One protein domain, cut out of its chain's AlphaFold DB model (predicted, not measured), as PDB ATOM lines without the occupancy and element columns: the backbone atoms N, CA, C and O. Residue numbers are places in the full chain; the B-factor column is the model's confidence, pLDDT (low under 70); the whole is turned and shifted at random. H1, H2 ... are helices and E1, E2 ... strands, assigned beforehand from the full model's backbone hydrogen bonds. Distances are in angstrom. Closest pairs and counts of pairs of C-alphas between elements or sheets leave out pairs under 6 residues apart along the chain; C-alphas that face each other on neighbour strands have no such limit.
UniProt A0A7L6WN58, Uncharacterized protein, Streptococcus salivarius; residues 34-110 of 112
ATOM      1  N   ALA A  34     248.497 184.600 189.139       89.88
ATOM      2  CA  ALA A  34     249.041 184.357 190.471       89.88
ATOM      3  C   ALA A  34     248.848 185.573 191.385       89.88
ATOM      4  O   ALA A  34     248.320 185.427 192.487       89.88
ATOM      5  N   TYR A  35     249.143 186.774 190.879       90.75
ATOM      6  CA  TYR A  35     248.864 188.031 191.570       90.75
ATOM      7  C   TYR A  35     247.389 188.132 191.974       90.75
ATOM      8  O   TYR A  35     247.062 188.347 193.141       90.75
ATOM      9  N   ASN A  36     246.482 187.940 191.011       90.25
ATOM     10  CA  ASN A  36     245.047 188.105 191.243       90.25
ATOM     11  C   ASN A  36     244.502 187.090 192.259       90.25
ATOM     12  O   ASN A  36     243.666 187.446 193.093       90.25
ATOM     13  N   ASP A  37     244.981 185.845 192.215       90.00
ATOM     14  CA  ASP A  37     244.599 184.808 193.173       90.00
ATOM     15  C   ASP A  37     245.092 185.153 194.588       90.00
ATOM     16  O   ASP A  37     244.309 185.094 195.542       90.00
ATOM     17  N   THR A  38     246.347 185.593 194.736       89.12
ATOM     18  CA  THR A  38     246.900 186.025 196.029       89.12
ATOM     19  C   THR A  38     246.150 187.239 196.579       89.12
ATOM     20  O   THR A  38     245.753 187.241 197.744       89.12
ATOM     21  N   VAL A  39     245.876 188.248 195.747       89.00
ATOM     22  CA  VAL A  39     245.076 189.422 196.130       89.00
ATOM     23  C   VAL A  39     243.685 189.011 196.603       89.00
ATOM     24  O   VAL A  39     243.214 189.503 197.629       89.00
ATOM     25  N   LYS A  40     243.023 188.085 195.902       88.25
ATOM     26  CA  LYS A  40     241.705 187.580 196.304       88.25
ATOM     27  C   LYS A  40     241.745 186.921 197.683       88.25
ATOM     28  O   LYS A  40     240.823 187.132 198.466       88.25
ATOM     29  N   THR A  41     242.799 186.167 197.988       86.94
ATOM     30  CA  THR A  41     243.012 185.569 199.314       86.94
ATOM     31  C   THR A  41     243.263 186.636 200.376       86.94
ATOM     32  O   THR A  41     242.595 186.632 201.405       86.94
ATOM     33  N   LEU A  42     244.156 187.597 200.117       86.81
ATOM     34  CA  LEU A  42     244.465 188.675 201.061       86.81
ATOM     35  C   LEU A  42     243.243 189.541 201.381       86.81
ATOM     36  O   LEU A  42     243.067 189.937 202.522       86.81
ATOM     37  N   LYS A  43     242.354 189.788 200.414       86.69
ATOM     38  CA  LYS A  43     241.113 190.553 200.636       86.69
ATOM     39  C   LYS A  43     240.099 189.858 201.551       86.69
ATOM     40  O   LYS A  43     239.122 190.490 201.939       86.69
ATOM     41  N   LYS A  44     240.300 188.580 201.887       84.88
ATOM     42  CA  LYS A  44     239.522 187.906 202.940       84.88
ATOM     43  C   LYS A  44     239.987 188.299 204.342       84.88
ATOM     44  O   LYS A  44     239.246 188.073 205.294       84.88
ATOM     45  N   ILE A  45     241.201 188.840 204.457       82.88
ATOM     46  CA  ILE A  45     241.805 189.267 205.713       82.88
ATOM     47  C   ILE A  45     241.292 190.657 206.073       82.88
ATOM     48  O   ILE A  45     241.343 191.582 205.258       82.88
ATOM     49  N   ASP A  46     240.823 190.808 207.311       78.81
ATOM     50  CA  ASP A  46     240.398 192.104 207.828       78.81
ATOM     51  C   ASP A  46     241.543 193.124 207.761       78.81
ATOM     52  O   ASP A  46     242.717 192.804 207.950       78.81
ATOM     53  N   HIS A  47     241.185 194.377 207.485       85.25
ATOM     54  CA  HIS A  47     242.112 195.504 207.335       85.25
ATOM     55  C   HIS A  47     243.079 195.436 206.136       85.25
ATOM     56  O   HIS A  47     243.964 196.293 206.026       85.25
ATOM     57  N   ILE A  48     242.889 194.494 205.202       89.69
ATOM     58  CA  ILE A  48     243.471 194.572 203.855       89.69
ATOM     59  C   ILE A  48     242.557 195.395 202.939       89.69
ATOM     60  O   ILE A  48     241.349 195.175 202.870       89.69
ATOM     61  N   TYR A  49     243.141 196.334 202.200       86.62
ATOM     62  CA  TYR A  49     242.457 197.202 201.244       86.62
ATOM     63  C   TYR A  49     243.137 197.175 199.871       86.62
ATOM     64  O   TYR A  49     244.314 196.837 199.733       86.62
ATOM     65  N   SER A  50     242.373 197.539 198.840       87.50
ATOM     66  CA  SER A  50     242.878 197.763 197.482       87.50
ATOM     67  C   SER A  50     243.081 199.260 197.257       87.50
ATOM     68  O   SER A  50     242.199 200.054 197.580       87.50
ATOM     69  N   ASN A  51     244.225 199.636 196.698       84.94
ATOM     70  CA  ASN A  51     244.520 200.996 196.263       84.94
ATOM     71  C   ASN A  51     243.882 201.281 194.894       84.94
ATOM     72  O   ASN A  51     243.485 200.366 194.169       84.94
ATOM     73  N   SER A  52     243.804 202.561 194.520       81.50
ATOM     74  CA  SER A  52     243.268 202.991 193.219       81.50
ATOM     75  C   SER A  52     244.090 202.495 192.027       81.50
ATOM     76  O   SER A  52     243.552 202.368 190.935       81.50
ATOM     77  N   ASP A  53     245.376 202.202 192.240       79.19
ATOM     78  CA  ASP A  53     246.302 201.667 191.236       79.19
ATOM     79  C   ASP A  53     246.223 200.134 191.077       79.19
ATOM     80  O   ASP A  53     246.978 199.553 190.303       79.19
ATOM     81  N   GLY A  54     245.315 199.467 191.800       77.06
ATOM     82  CA  GLY A  54     245.141 198.014 191.760       77.06
ATOM     83  C   GLY A  54     246.058 197.230 192.702       77.06
ATOM     84  O   GLY A  54     245.847 196.025 192.872       77.06
ATOM     85  N   SER A  55     247.015 197.890 193.364       83.06
ATOM     86  CA  SER A  55     247.839 197.279 194.410       83.06
ATOM     87  C   SER A  55     247.032 197.008 195.685       83.06
ATOM     88  O   SER A  55     245.942 197.551 195.895       83.06
ATOM     89  N   VAL A  56     247.559 196.154 196.564       88.50
ATOM     90  CA  VAL A  56     246.962 195.872 197.876       88.50
ATOM     91  C   VAL A  56     247.887 196.275 199.009       88.50
ATOM     92  O   VAL A  56     249.104 196.128 198.925       88.50
ATOM     93  N   GLY A  57     247.289 196.749 200.096       89.88
ATOM     94  CA  GLY A  57     247.991 197.102 201.320       89.88
ATOM     95  C   GLY A  57     247.138 196.801 202.542       89.88
ATOM     96  O   GLY A  57     245.954 196.494 202.440       89.88
ATOM     97  N   GLY A  58     247.746 196.872 203.719       90.38
ATOM     98  CA  GLY A  58     247.034 196.658 204.974       90.38
ATOM     99  C   GLY A  58     247.944 196.161 206.078       90.38
ATOM    100  O   GLY A  58     249.142 195.977 205.869       90.38
ATOM    101  N   VAL A  59     247.379 195.979 207.265       89.38
ATOM    102  CA  VAL A  59     248.101 195.469 208.434       89.38
ATOM    103  C   VAL A  59     247.273 194.370 209.065       89.38
ATOM    104  O   VAL A  59     246.088 194.562 209.308       89.38
ATOM    105  N   PHE A  60     247.905 193.244 209.370       84.25
ATOM    106  CA  PHE A  60     247.274 192.152 210.104       84.25
ATOM    107  C   PHE A  60     248.276 191.508 211.067       84.25
ATOM    108  O   PHE A  60     249.470 191.813 211.044       84.25
ATOM    109  N   LYS A  61     247.788 190.666 211.982       84.12
ATOM    110  CA  LYS A  61     248.582 190.117 213.089       84.12
ATOM    111  C   LYS A  61     248.729 188.612 212.957       84.12
ATOM    112  O   LYS A  61     247.793 187.922 213.305       84.12
ATOM    113  N   LEU A  62     249.882 188.111 212.536       79.88
ATOM    114  CA  LEU A  62     250.178 186.684 212.391       79.88
ATOM    115  C   LEU A  62     249.851 185.846 213.640       79.88
ATOM    116  O   LEU A  62     249.679 186.351 214.751       79.88
ATOM    117  N   VAL A  63     249.793 184.527 213.444       74.19
ATOM    118  CA  VAL A  63     249.444 183.545 214.488       74.19
ATOM    119  C   VAL A  63     250.400 183.549 215.683       74.19
ATOM    120  O   VAL A  63     249.975 183.270 216.799       74.19
ATOM    121  N   ASP A  64     251.663 183.909 215.461       77.50
ATOM    122  CA  ASP A  64     252.693 184.078 216.493       77.50
ATOM    123  C   ASP A  64     252.567 185.414 217.253       77.50
ATOM    124  O   ASP A  64     253.365 185.729 218.135       77.50
ATOM    125  N   GLY A  65     251.546 186.209 216.926       80.62
ATOM    126  CA  GLY A  65     251.263 187.504 217.519       80.62
ATOM    127  C   GLY A  65     251.994 188.674 216.863       80.62
ATOM    128  O   GLY A  65     251.794 189.814 217.288       80.62
ATOM    129  N   GLN A  66     252.806 188.435 215.832       84.94
ATOM    130  CA  GLN A  66     253.561 189.472 215.142       84.94
ATOM    131  C   GLN A  66     252.687 190.250 214.151       84.94
ATOM    132  O   GLN A  66     251.998 189.672 213.317       84.94
ATOM    133  N   SER A  67     252.736 191.583 214.192       88.88
ATOM    134  CA  SER A  67     252.031 192.418 213.215       88.88
ATOM    135  C   SER A  67     252.870 192.645 211.959       88.88
ATOM    136  O   SER A  67     254.034 193.057 212.036       88.88
ATOM    137  N   VAL A  68     252.251 192.425 210.803       89.69
ATOM    138  CA  VAL A  68     252.834 192.609 209.474       89.69
ATOM    139  C   VAL A  68     252.053 193.653 208.696       89.69
ATOM    140  O   VAL A  68     250.828 193.714 208.778       89.69
ATOM    141  N   ARG A  69     252.766 194.471 207.923       91.19
ATOM    142  CA  ARG A  69     252.180 195.399 206.958       91.19
ATOM    143  C   ARG A  69     252.424 194.879 205.551       91.19
ATOM    144  O   ARG A  69     253.578 194.749 205.160       91.19
ATOM    145  N   VAL A  70     251.362 194.646 204.789       91.88
ATOM    146  CA  VAL A  70     251.455 194.323 203.362       91.88
ATOM    147  C   VAL A  70     251.920 195.565 202.610       91.88
ATOM    148  O   VAL A  70     251.309 196.631 202.711       91.88
ATOM    149  N   ALA A  71     253.038 195.417 201.907       90.50
ATOM    150  CA  ALA A  71     253.627 196.414 201.025       90.50
ATOM    151  C   ALA A  71     253.134 196.257 199.583       90.50
ATOM    152  O   ALA A  71     253.045 197.246 198.862       90.50
ATOM    153  N   GLY A  72     252.823 195.024 199.179       90.94
ATOM    154  CA  GLY A  72     252.301 194.700 197.860       90.94
ATOM    155  C   GLY A  72     252.319 193.199 197.590       90.94
ATOM    156  O   GLY A  72     252.644 192.396 198.468       90.94
ATOM    157  N   VAL A  73     251.972 192.845 196.359       91.12
ATOM    158  CA  VAL A  73     252.085 191.497 195.801       91.12
ATOM    159  C   VAL A  73     252.815 191.635 194.472       91.12
ATOM    160  O   VAL A  73     252.556 192.595 193.744       91.12
ATOM    161  N   ASP A  74     253.745 190.740 194.169       91.19
ATOM    162  CA  ASP A  74     254.414 190.742 192.868       91.19
ATOM    163  C   ASP A  74     253.661 189.906 191.819       91.19
ATOM    164  O   ASP A  74     252.629 189.284 192.088       91.19
ATOM    165  N   GLU A  75     254.158 189.901 190.584       90.00
ATOM    166  CA  GLU A  75     253.519 189.171 189.486       90.00
ATOM    167  C   GLU A  75     253.605 187.643 189.637       90.00
ATOM    168  O   GLU A  75     252.829 186.938 188.992       90.00
ATOM    169  N   ASP A  76     254.464 187.113 190.507       90.69
ATOM    170  CA  ASP A  76     254.521 185.682 190.828       90.69
ATOM    171  C   ASP A  76     253.548 185.308 191.964       90.69
ATOM    172  O   ASP A  76     253.306 184.131 192.248       90.69
ATOM    173  N   GLY A  77     252.887 186.311 192.550       88.50
ATOM    174  CA  GLY A  77     251.911 186.155 193.617       88.50
ATOM    175  C   GLY A  77     252.544 186.087 195.004       88.50
ATOM    176  O   GLY A  77     251.866 185.656 195.943       88.50
ATOM    177  N   GLU A  78     253.804 186.495 195.152       91.62
ATOM    178  CA  GLU A  78     254.485 186.580 196.438       91.62
ATOM    179  C   GLU A  78     254.024 187.818 197.212       91.62
ATOM    180  O   GLU A  78     253.840 188.901 196.656       91.62
ATOM    181  N   VAL A  79     253.822 187.666 198.525       91.56
ATOM    182  CA  VAL A  79     253.355 188.765 199.379       91.56
ATOM    183  C   VAL A  79     254.551 189.472 199.991       91.56
ATOM    184  O   VAL A  79     255.281 188.900 200.800       91.56
ATOM    185  N   LEU A  80     254.714 190.745 199.653       92.50
ATOM    186  CA  LEU A  80     255.779 191.589 200.166       92.50
ATOM    187  C   LEU A  80     255.301 192.285 201.443       92.50
ATOM    188  O   LEU A  80     254.261 192.952 201.443       92.50
ATOM    189  N   VAL A  81     256.042 192.144 202.541       92.31
ATOM    190  CA  VAL A  81     255.649 192.659 203.858       92.31
ATOM    191  C   VAL A  81     256.770 193.395 204.579       92.31
ATOM    192  O   VAL A  81     257.952 193.102 204.414       92.31
ATOM    193  N   TYR A  82     256.367 194.311 205.455       90.31
ATOM    194  CA  TYR A  82     257.209 194.874 206.503       90.31
ATOM    195  C   TYR A  82     256.773 194.319 207.855       90.31
ATOM    196  O   TYR A  82     255.606 194.441 208.243       90.31
ATOM    197  N   TYR A  83     257.717 193.769 208.609       87.00
ATOM    198  CA  TYR A  83     257.473 193.422 210.002       87.00
ATOM    199  C   TYR A  83     257.478 194.688 210.854       87.00
ATOM    200  O   TYR A  83     258.430 195.463 210.843       87.00
ATOM    201  N   THR A  84     256.400 194.924 211.601       82.12
ATOM    202  CA  THR A  84     256.241 196.171 212.376       82.12
ATOM    203  C   THR A  84     257.258 196.321 213.510       82.12
ATOM    204  O   THR A  84     257.542 197.437 213.938       82.12
ATOM    205  N   ASN A  85     257.829 195.210 213.980       83.69
ATOM    206  CA  ASN A  85     258.906 195.185 214.967       83.69
ATOM    207  C   ASN A  85     260.304 195.368 214.344       83.69
ATOM    208  O   ASN A  85     261.265 195.579 215.090       83.69
ATOM    209  N   ASP A  86     260.439 195.321 213.014       83.81
ATOM    210  CA  ASP A  86     261.706 195.598 212.346       83.81
ATOM    211  C   ASP A  86     261.943 197.110 212.254       83.81
ATOM    212  O   ASP A  86     261.366 197.827 211.432       83.81
ATOM    213  N   LYS A  87     262.867 197.600 213.085       79.56
ATOM    214  CA  LYS A  87     263.276 199.011 213.117       79.56
ATOM    215  C   LYS A  87     263.878 199.486 211.792       79.56
ATOM    216  O   LYS A  87     263.861 200.687 211.530       79.56
ATOM    217  N   LYS A  88     264.415 198.573 210.978       85.19
ATOM    218  CA  LYS A  88     265.029 198.895 209.684       85.19
ATOM    219  C   LYS A  88     264.013 198.975 208.547       85.19
ATOM    220  O   LYS A  88     264.369 199.482 207.489       85.19
ATOM    221  N   LYS A  89     262.761 198.545 208.775       82.56
ATOM    222  CA  LYS A  89     261.700 198.476 207.756       82.56
ATOM    223  C   LYS A  89     262.166 197.722 206.509       82.56
ATOM    224  O   LYS A  89     261.998 198.191 205.387       82.56
ATOM    225  N   THR A  90     262.787 196.569 206.715       88.75
ATOM    226  CA  THR A  90     263.247 195.703 205.631       88.75
ATOM    227  C   THR A  90     262.038 195.074 204.946       88.75
ATOM    228  O   THR A  90     261.080 194.671 205.610       88.75
ATOM    229  N   LEU A  91     262.062 195.019 203.614       90.12
ATOM    230  CA  LEU A  91     261.037 194.337 202.834       90.12
ATOM    231  C   LEU A  91     261.325 192.836 202.829       90.12
ATOM    232  O   LEU A  91     262.440 192.421 202.517       90.12
ATOM    233  N   HIS A  92     260.320 192.033 203.157       89.75
ATOM    234  CA  HIS A  92     260.419 190.579 203.175       89.75
ATOM    235  C   HIS A  92     259.386 189.959 202.247       89.75
ATOM    236  O   HIS A  92     258.248 190.423 202.185       89.75
ATOM    237  N   ILE A  93     259.766 188.866 201.591       90.56
ATOM    238  CA  ILE A  93     258.814 187.956 200.963       90.56
ATOM    239  C   ILE A  93     258.240 187.069 202.066       90.56
ATOM    240  O   ILE A  93     258.978 186.406 202.800       90.56
ATOM    241  N   MET A  94     256.923 187.102 202.227       85.69
ATOM    242  CA  MET A  94     256.234 186.294 203.216       85.69
ATOM    243  C   MET A  94     255.929 184.913 202.655       85.69
ATOM    244  O   MET A  94     255.391 184.771 201.560       85.69
ATOM    245  N   ASP A  95     256.213 183.896 203.465       80.25
ATOM    246  CA  ASP A  95     255.850 182.520 203.157       80.25
ATOM    247  C   ASP A  95     254.335 182.399 202.922       80.25
ATOM    248  O   ASP A  95     253.518 182.762 203.778       80.25
ATOM    249  N   LYS A  96     253.966 181.867 201.756       73.75
ATOM    250  CA  LYS A  96     252.580 181.695 201.318       73.75
ATOM    251  C   LYS A  96     251.747 180.869 202.304       73.75
ATOM    252  O   LYS A  96     250.583 181.191 202.530       73.75
ATOM    253  N   THR A  97     252.347 179.880 202.968       76.50
ATOM    254  CA  THR A  97     251.656 179.052 203.972       76.50
ATOM    255  C   THR A  97     251.182 179.873 205.173       76.50
ATOM    256  O   THR A  97     250.122 179.593 205.735       76.50
ATOM    257  N   LYS A  98     251.903 180.943 205.540       75.25
ATOM    258  CA  LYS A  98     251.489 181.856 206.617       75.25
ATOM    259  C   LYS A  98     250.287 182.707 206.216       75.25
ATOM    260  O   LYS A  98     249.438 182.976 207.061       75.25
ATOM    261  N   VAL A  99     250.202 183.111 204.944       73.88
ATOM    262  CA  VAL A  99     249.044 183.841 204.395       73.88
ATOM    263  C   VAL A  99     247.803 182.950 204.427       73.88
ATOM    264  O   VAL A  99     246.754 183.358 204.920       73.88
ATOM    265  N   GLU A 100     247.936 181.723 203.924       75.94
ATOM    266  CA  GLU A 100     246.837 180.760 203.823       75.94
ATOM    267  C   GLU A 100     246.338 180.325 205.203       75.94
ATOM    268  O   GLU A 100     245.139 180.378 205.460       75.94
ATOM    269  N   SER A 101     247.252 180.012 206.130       74.31
ATOM    270  CA  SER A 101     246.908 179.684 207.521       74.31
ATOM    271  C   SER A 101     246.097 180.793 208.197       74.31
ATOM    272  O   SER A 101     245.191 180.511 208.983       74.31
ATOM    273  N   TYR A 102     246.387 182.057 207.880       73.19
ATOM    274  CA  TYR A 102     245.634 183.186 208.409       73.19
ATOM    275  C   TYR A 102     244.237 183.299 207.790       73.19
ATOM    276  O   TYR A 102     243.255 183.498 208.505       73.19
ATOM    277  N   ALA A 103     244.147 183.142 206.468       72.19
ATOM    278  CA  ALA A 103     242.884 183.197 205.744       72.19
ATOM    279  C   ALA A 103     241.912 182.090 206.189       72.19
ATOM    280  O   ALA A 103     240.734 182.377 206.386       72.19
ATOM    281  N   SER A 104     242.394 180.862 206.415       72.12
ATOM    282  CA  SER A 104     241.558 179.745 206.885       72.12
ATOM    283  C   SER A 104     240.937 180.006 208.263       72.12
ATOM    284  O   SER A 104     239.758 179.744 208.462       72.12
ATOM    285  N   ARG A 105     241.675 180.618 209.198       67.44
ATOM    286  CA  ARG A 105     241.150 180.917 210.546       67.44
ATOM    287  C   ARG A 105     240.029 181.955 210.554       67.44
ATOM    288  O   ARG A 105     239.187 181.921 211.441       67.44
ATOM    289  N   LEU A 106     240.033 182.881 209.597       66.56
ATOM    290  CA  LEU A 106     238.954 183.862 209.439       66.56
ATOM    291  C   LEU A 106     237.679 183.241 208.867       66.56
ATOM    292  O   LEU A 106     236.594 183.780 209.076       66.56
ATOM    293  N   GLU A 107     237.804 182.150 208.113       63.66
ATOM    294  CA  GLU A 107     236.654 181.362 207.673       63.66
ATOM    295  C   GLU A 107     236.100 180.553 208.853       63.66
ATOM    296  O   GLU A 107     234.898 180.613 209.103       63.66
ATOM    297  N   ASP A 108     236.966 179.932 209.660       61.19
ATOM    298  CA  ASP A 108     236.557 179.177 210.854       61.19
ATOM    299  C   ASP A 108     235.892 180.067 211.923       61.19
ATOM    300  O   ASP A 108     234.852 179.705 212.468       61.19
ATOM    301  N   SER A 109     236.417 181.274 212.179       58.69
ATOM    302  CA  SER A 109     235.858 182.197 213.184       58.69
ATOM    303  C   SER A 109     234.517 182.829 212.789       58.69
ATOM    304  O   SER A 109     233.927 183.546 213.588       58.69
ATOM    305  N   LYS A 110     234.061 182.649 211.543       57.41
ATOM    306  CA  LYS A 110     232.739 183.110 211.073       57.41
ATOM    307  C   LYS A 110     231.647 182.053 211.250       57.41
ATOM    308  O   LYS A 110     230.487 182.338 210.958       57.41
TER     309      LYS A 110
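What this domain is: This is residues 34 to 110 of the 112 residues of an uncharacterized protein of Streptococcus salivarius (UniProt A0A7L6WN58). One strongly twisted sheet of five strands forms a wall with helix H1 over one of its faces and the other face bare. Helix H2 follows the last strand and packs on H1 with residues 99 to 103, off the sheet. The printed part has 77 residues, in the order H1 E1 E2 E3 E4 E5 H2, class mixed; the sheet, E1 E2 E3 E4 E5, is antiparallel and a meander, each strand the antiparallel neighbour of the one before. The whole is compact, radius of gyration of the C-alphas 11.8 A, spanning 36 by 30 by 21 A.

Where its parts are: Find C-alpha 67 at (252.031, 192.418, 213.215); from there E3 runs 17.4 A to residue 73. Beside it look for E2, residues 56 to 61, 16.3 A, and E4, residues 79 to 83, 12.3 A. E1 is residues 48 to 50, and E5 residues 91 to 94. H1, residues 34 to 42, begins at (249.041, 184.357, 190.471). H2, residues 96 to 108, runs 18.8 A to (236.557, 179.177, 210.854).

How they stand to each other: In hairpin E2 and E3, N 70 is 2.8 A from O 58; in E3 and E4, N 71 is 2.8 A from O 80. Edge strands E1 and E5 show N 49 to O 57, 2.8 A, and N 92 to O 81, 2.9 A. H1 is on the sheet, height 8.0 A, over E2; its closest C-alphas to E3 are Tyr 35 and Val 73, 6.3 A. H2 touches H1, closest C-alphas Thr 41 and Ala 103, 6.9 A, at a steep tilt of 40 degrees, the same way. H2 is only just not on the sheet, with 4 pairs of C-alphas within 10 A. H1 has every O i to N i+4 pair within hydrogen-bond range, H2 8 of 9.

The domain as a whole: The C-alphas of Lys 88 and Lys 110 are farthest apart, 36.0 A. The printed part has no cut and no long link. Residues 105 to 110 are under pLDDT 70.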